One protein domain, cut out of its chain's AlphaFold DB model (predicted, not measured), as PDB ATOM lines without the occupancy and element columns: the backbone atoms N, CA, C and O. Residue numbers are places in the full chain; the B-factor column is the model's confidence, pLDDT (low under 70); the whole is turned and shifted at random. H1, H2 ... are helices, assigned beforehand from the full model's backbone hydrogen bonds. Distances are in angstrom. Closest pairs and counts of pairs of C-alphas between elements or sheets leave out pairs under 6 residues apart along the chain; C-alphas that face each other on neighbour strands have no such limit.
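AT A GLANCE: This is residues 85 to 136 of the 136 residues of an uncharacterized protein of Lachnospiraceae bacterium (UniProt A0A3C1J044). A loose, open U: one limb is the long helix H3 with short H2 before it, the other is residues 85 to 95 and short H1, and the chain folds back through residues 101 to 105. Residues 100 to 107, at the bend of this U, and the tail, residues 129 to 136, stand free and stick out; without them the body spans 29 by 20 by 12 A. The 52 printed residues hold three named helices, H1, H2 and H3 in chain order, and no named strand; the class is all helix, with under half of the residues in them. It is only just loose, close to extended, with a radius of gyration of the C-alphas of 14.5 A and spans of 45 by 20 by 17 A.

IN THESE COORDINATES: Find C-alpha 115 at (64.729, 104.745, 120.367); from there H3, residues 115 to 128, runs 20.1 A to C-alpha 128 at (53.734, 89.256, 126.849). Before it look for H2, residues 106 to 111, and H1, residues 96 to 100.

HOW THE PARTS SIT: H3 touches no helix; H2 is apart from it, only just, at 8.3 A between closest C-alphas, across a tight link. H1 is apart from both. Every O i to N i+4 pair is within hydrogen-bond range in H1 and H3; H2 has 0 of 2, but 2 of 3 O i to N i+3 pairs.

THE WHOLE: The C-alphas of Asn 103 and Asp 133, the two farthest apart, are 44.8 A from each other. The printed part has no cut, both links are tight, and pLDDT is under 70 at residues 92 to 110 and 136.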
ATOM      1  N   TYR A  85      58.431  80.767 127.752       89.88
ATOM      2  CA  TYR A  85      59.532  81.333 126.975       89.88
ATOM      3  C   TYR A  85      59.014  81.856 125.634       89.88
ATOM      4  O   TYR A  85      58.427  81.100 124.858       89.88
ATOM      5  N   PHE A  86      59.263  83.135 125.350       91.81
ATOM      6  CA  PHE A  86      58.873  83.786 124.101       91.81
ATOM      7  C   PHE A  86      60.121  84.223 123.331       91.81
ATOM      8  O   PHE A  86      60.884  85.071 123.791       91.81
ATOM      9  N   GLY A  87      60.335  83.640 122.150       92.62
ATOM     10  CA  GLY A  87      61.380  84.068 121.222       92.62
ATOM     11  C   GLY A  87      60.898  85.256 120.396       92.62
ATOM     12  O   GLY A  87      60.008  85.100 119.564       92.62
ATOM     13  N   ILE A  88      61.472  86.434 120.628       90.12
ATOM     14  CA  ILE A  88      61.051  87.687 119.996       90.12
ATOM     15  C   ILE A  88      62.156  88.139 119.049       90.12
ATOM     16  O   ILE A  88      63.304  88.306 119.460       90.12
ATOM     17  N   SER A  89      61.816  88.337 117.778       87.94
ATOM     18  CA  SER A  89      62.753  88.888 116.801       87.94
ATOM     19  C   SER A  89      63.065  90.350 117.127       87.94
ATOM     20  O   SER A  89      62.159  91.142 117.406       87.94
ATOM     21  N   ASP A  90      64.348  90.708 117.092       83.12
ATOM     22  CA  ASP A  90      64.785  92.100 117.213       83.12
ATOM     23  C   ASP A  90      64.444  92.865 115.920       83.12
ATOM     24  O   ASP A  90      64.371  92.280 114.838       83.12
ATOM     25  N   ILE A  91      64.232  94.176 116.029       78.06
ATOM     26  CA  ILE A  91      63.945  95.043 114.875       78.06
ATOM     27  C   ILE A  91      65.210  95.469 114.131       78.06
ATOM     28  O   ILE A  91      65.127  96.077 113.064       78.06
ATOM     29  N   SER A  92      66.391  95.209 114.704       66.38
ATOM     30  CA  SER A  92      67.635  95.712 114.143       66.38
ATOM     31  C   SER A  92      67.842  95.181 112.722       66.38
ATOM     32  O   SER A  92      67.960  93.974 112.518       66.38
ATOM     33  N   MET A  93      67.973  96.099 111.760       56.41
ATOM     34  CA  MET A  93      68.367  95.861 110.362       56.41
ATOM     35  C   MET A  93      69.831  95.390 110.222       56.41
ATOM     36  O   MET A  93      70.542  95.774 109.294       56.41
ATOM     37  N   ILE A  94      70.329  94.613 111.180       55.47
ATOM     38  CA  ILE A  94      71.658  94.024 111.140       55.47
ATOM     39  C   ILE A  94      71.477  92.677 110.455       55.47
ATOM     40  O   ILE A  94      70.965  91.729 111.041       55.47
ATOM     41  N   THR A  95      71.855  92.599 109.182       59.19
ATOM     42  CA  THR A  95      71.946  91.307 108.504       59.19
ATOM     43  C   THR A  95      73.013  90.456 109.197       59.19
ATOM     44  O   THR A  95      74.019  90.985 109.676       59.19
ATOM     45  N   ASP A  96      72.838  89.131 109.218       60.41
ATOM     46  CA  ASP A  96      73.811  88.182 109.794       60.41
ATOM     47  C   ASP A  96      75.251  88.409 109.287       60.41
ATOM     48  O   ASP A  96      76.229  88.094 109.965       60.41
ATOM     49  N   GLU A  97      75.395  88.987 108.093       59.59
ATOM     50  CA  GLU A  97      76.667  89.366 107.479       59.59
ATOM     51  C   GLU A  97      77.372  90.522 108.209       59.59
ATOM     52  O   GLU A  97      78.588  90.470 108.401       59.59
ATOM     53  N   GLN A  98      76.632  91.534 108.676       58.88
ATOM     54  CA  GLN A  98      77.182  92.671 109.427       58.88
ATOM     55  C   GLN A  98      77.609  92.281 110.848       58.88
ATOM     56  O   GLN A  98      78.585  92.825 111.356       58.88
ATOM     57  N   ALA A  99      76.919  91.319 111.471       58.78
ATOM     58  CA  ALA A  99      77.287  90.776 112.780       58.78
ATOM     59  C   ALA A  99      78.519  89.848 112.714       58.78
ATOM     60  O   ALA A  99      79.340  89.830 113.633       58.78
ATOM     61  N   LYS A 100      78.679  89.086 111.619       59.09
ATOM     62  CA  LYS A 100      79.838  88.196 111.391       59.09
ATOM     63  C   LYS A 100      81.103  88.949 110.986       59.09
ATOM     64  O   LYS A 100      82.208  88.523 111.330       59.09
ATOM     65  N   ALA A 101      80.961  90.063 110.271       60.31
ATOM     66  CA  ALA A 101      82.062  90.968 109.992       60.31
ATOM     67  C   ALA A 101      82.466  91.661 111.302       60.31
ATOM     68  O   ALA A 101      81.910  92.689 111.666       60.31
ATOM     69  N   ARG A 102      83.451  91.108 112.018       52.75
ATOM     70  CA  ARG A 102      84.010  91.597 113.299       52.75
ATOM     71  C   ARG A 102      84.557  93.048 113.292       52.75
ATOM     72  O   ARG A 102      85.277  93.429 114.205       52.75
ATOM     73  N   ASN A 103      84.209  93.877 112.310       54.00
ATOM     74  CA  ASN A 103      84.399  95.328 112.292       54.00
ATOM     75  C   ASN A 103      83.255  96.035 113.037       54.00
ATOM     76  O   ASN A 103      82.592  96.928 112.506       54.00
ATOM     77  N   ILE A 104      83.018  95.627 114.282       55.91
ATOM     78  CA  ILE A 104      82.071  96.293 115.174       55.91
ATOM     79  C   ILE A 104      82.741  97.591 115.636       55.91
ATOM     80  O   ILE A 104      83.451  97.628 116.638       55.91
ATOM     81  N   SER A 105      82.588  98.662 114.856       58.12
ATOM     82  CA  SER A 105      83.007  99.997 115.281       58.12
ATOM     83  C   SER A 105      82.185 100.428 116.501       58.12
ATOM     84  O   SER A 105      81.043  99.999 116.670       58.12
ATOM     85  N   GLY A 106      82.723 101.303 117.357       61.00
ATOM     86  CA  GLY A 106      82.017 101.784 118.559       61.00
ATOM     87  C   GLY A 106      80.621 102.375 118.287       61.00
ATOM     88  O   GLY A 106      79.764 102.343 119.165       61.00
ATOM     89  N   GLY A 107      80.346 102.826 117.054       59.97
ATOM     90  CA  GLY A 107      79.017 103.276 116.619       59.97
ATOM     91  C   GLY A 107      77.957 102.166 116.513       59.97
ATOM     92  O   GLY A 107      76.768 102.462 116.481       59.97
ATOM     93  N   TYR A 108      78.345 100.888 116.486       64.94
ATOM     94  CA  TYR A 108      77.422  99.746 116.501       64.94
ATOM     95  C   TYR A 108      76.754  99.554 117.868       64.94
ATOM     96  O   TYR A 108      75.559  99.287 117.925       64.94
ATOM     97  N   PHE A 109      77.491  99.752 118.967       66.06
ATOM     98  CA  PHE A 109      76.918  99.682 120.318       66.06
ATOM     99  C   PHE A 109      75.854 100.762 120.543       66.06
ATOM    100  O   PHE A 109      74.859 100.501 121.213       66.06
ATOM    101  N   GLY A 110      76.018 101.935 119.920       68.75
ATOM    102  CA  GLY A 110      75.012 102.999 119.931       68.75
ATOM    103  C   GLY A 110      73.678 102.585 119.302       68.75
ATOM    104  O   GLY A 110      72.639 103.018 119.771       68.75
ATOM    105  N   ARG A 111      73.673 101.669 118.326       70.06
ATOM    106  CA  ARG A 111      72.428 101.187 117.699       70.06
ATOM    107  C   ARG A 111      71.612 100.246 118.586       70.06
ATOM    108  O   ARG A 111      70.421 100.047 118.372       70.06
ATOM    109  N   LEU A 112      72.226  99.673 119.625       74.06
ATOM    110  CA  LEU A 112      71.499  98.862 120.607       74.06
ATOM    111  C   LEU A 112      70.570  99.710 121.485       74.06
ATOM    112  O   LEU A 112      69.640  99.161 122.078       74.06
ATOM    113  N   ILE A 113      70.822 101.018 121.568       81.19
ATOM    114  CA  ILE A 113      70.033 101.974 122.351       81.19
ATOM    115  C   ILE A 113      69.160 102.878 121.472       81.19
ATOM    116  O   ILE A 113      68.620 103.854 121.982       81.19
ATOM    117  N   ASP A 114      69.009 102.563 120.180       84.75
ATOM    118  CA  ASP A 114      68.136 103.323 119.285       84.75
ATOM    119  C   ASP A 114      66.699 103.343 119.825       84.75
ATOM    120  O   ASP A 114      66.151 102.306 120.220       84.75
ATOM    121  N   ASP A 115      66.068 104.521 119.802       88.50
ATOM    122  CA  ASP A 115      64.729 104.745 120.367       88.50
ATOM    123  C   ASP A 115      63.684 103.773 119.805       88.50
ATOM    124  O   ASP A 115      62.788 103.319 120.519       88.50
ATOM    125  N   GLU A 116      63.810 103.410 118.527       87.81
ATOM    126  CA  GLU A 116      62.926 102.443 117.881       87.81
ATOM    127  C   GLU A 116      63.043 101.055 118.524       87.81
ATOM    128  O   GLU A 116      62.027 100.414 118.804       87.81
ATOM    129  N   ARG A 117      64.269 100.615 118.826       88.69
ATOM    130  CA  ARG A 117      64.541  99.310 119.441       88.69
ATOM    131  C   ARG A 117      64.076  99.293 120.881       88.69
ATOM    132  O   ARG A 117      63.441  98.331 121.306       88.69
ATOM    133  N   VAL A 118      64.338 100.373 121.616       90.31
ATOM    134  CA  VAL A 118      63.833 100.554 122.982       90.31
ATOM    135  C   VAL A 118      62.307 100.468 122.990       90.31
ATOM    136  O   VAL A 118      61.738  99.723 123.788       90.31
ATOM    137  N   ARG A 119      61.637 101.167 122.068       92.38
ATOM    138  CA  ARG A 119      60.179 101.119 121.937       92.38
ATOM    139  C   ARG A 119      59.681  99.710 121.622       92.38
ATOM    140  O   ARG A 119      58.761  99.257 122.295       92.38
ATOM    141  N   HIS A 120      60.306  99.000 120.680       91.62
ATOM    142  CA  HIS A 120      59.953  97.612 120.357       91.62
ATOM    143  C   HIS A 120      60.089  96.685 121.567       91.62
ATOM    144  O   HIS A 120      59.148  95.970 121.900       91.62
ATOM    145  N   VAL A 121      61.216  96.736 122.283       91.50
ATOM    146  CA  VAL A 121      61.428  95.923 123.493       91.50
ATOM    147  C   VAL A 121      60.352  96.215 124.542       91.50
ATOM    148  O   VAL A 121      59.802  95.281 125.122       91.50
ATOM    149  N   ILE A 122      60.001  97.487 124.759       93.31
ATOM    150  CA  ILE A 122      58.940  97.878 125.700       93.31
ATOM    151  C   ILE A 122      57.564  97.383 125.235       93.31
ATOM    152  O   ILE A 122      56.789  96.890 126.054       93.31
ATOM    153  N   GLU A 123      57.234  97.522 123.951       94.69
ATOM    154  CA  GLU A 123      55.964  97.058 123.381       94.69
ATOM    155  C   GLU A 123      55.816  95.541 123.530       94.69
ATOM    156  O   GLU A 123      54.791  95.069 124.025       94.69
ATOM    157  N   GLN A 124      56.858  94.780 123.197       94.56
ATOM    158  CA  GLN A 124      56.854  93.326 123.327       94.56
ATOM    159  C   GLN A 124      56.806  92.884 124.798       94.56
ATOM    160  O   GLN A 124      56.017  92.008 125.148       94.56
ATOM    161  N   ALA A 125      57.570  93.530 125.686       93.00
ATOM    162  CA  ALA A 125      57.526  93.251 127.123       93.00
ATOM    163  C   ALA A 125      56.137  93.521 127.727       93.00
ATOM    164  O   ALA A 125      55.672  92.757 128.565       93.00
ATOM    165  N   LYS A 126      55.439  94.575 127.280       93.06
ATOM    166  CA  LYS A 126      54.052  94.854 127.692       93.06
ATOM    167  C   LYS A 126      53.055  93.854 127.114       93.06
ATOM    168  O   LYS A 126      52.096  93.516 127.797       93.06
ATOM    169  N   TYR A 127      53.266  93.413 125.876       93.88
ATOM    170  CA  TYR A 127      52.389  92.462 125.198       93.88
ATOM    171  C   TYR A 127      52.409  91.080 125.864       93.88
ATOM    172  O   TYR A 127      51.350  90.540 126.174       93.88
ATOM    173  N   TYR A 128      53.599  90.528 126.124       93.00
ATOM    174  CA  TYR A 128      53.734  89.256 126.849       93.00
ATOM    175  C   TYR A 128      53.525  89.415 128.358       93.00
ATOM    176  O   TYR A 128      53.121  88.469 129.032       93.00
ATOM    177  N   GLY A 129      53.750  90.623 128.875       90.50
ATOM    178  CA  GLY A 129      53.448  90.998 130.244       90.50
ATOM    179  C   GLY A 129      54.289  90.251 131.273       90.50
ATOM    180  O   GLY A 129      55.418  89.828 131.028       90.50
ATOM    181  N   TYR A 130      53.722  90.121 132.463       88.06
ATOM    182  CA  TYR A 130      54.300  89.397 133.583       88.06
ATOM    183  C   TYR A 130      53.192  88.600 134.270       88.06
ATOM    184  O   TYR A 130      52.005  88.872 134.091       88.06
ATOM    185  N   ASN A 131      53.582  87.602 135.055       84.38
ATOM    186  CA  ASN A 131      52.639  86.811 135.833       84.38
ATOM    187  C   ASN A 131      52.458  87.441 137.229       84.38
ATOM    188  O   ASN A 131      53.454  87.744 137.889       84.38
ATOM    189  N   GLY A 132      51.212  87.640 137.670       84.06
ATOM    190  CA  GLY A 132      50.856  88.249 138.959       84.06
ATOM    191  C   GLY A 132      50.314  89.682 138.858       84.06
ATOM    192  O   GLY A 132      50.043  90.177 137.768       84.06
ATOM    193  N   ASP A 133      50.154  90.345 140.008       82.12
ATOM    194  CA  ASP A 133      49.483  91.657 140.110       82.12
ATOM    195  C   ASP A 133      50.419  92.866 139.922       82.12
ATOM    196  O   ASP A 133      49.963  93.975 139.641       82.12
ATOM    197  N   SER A 134      51.732  92.681 140.107       77.81
ATOM    198  CA  SER A 134      52.736  93.737 139.920       77.81
ATOM    199  C   SER A 134      54.114  93.185 139.551       77.81
ATOM    200  O   SER A 134      54.524  92.153 140.089       77.81
ATOM    201  N   VAL A 135      54.876  93.933 138.749       74.19
ATOM    202  CA  VAL A 135      56.328  93.732 138.596       74.19
ATOM    203  C   VAL A 135      57.007  94.170 139.901       74.19
ATOM    204  O   VAL A 135      56.823  95.314 140.316       74.19
ATOM    205  N   LYS A 136      57.730  93.263 140.569       53.22
ATOM    206  CA  LYS A 136      58.533  93.565 141.768       53.22
ATOM    207  C   LYS A 136      59.961  93.948 141.411       53.22
ATOM    208  O   LYS A 136      60.475  93.392 140.417       53.22
TER     209      LYS A 136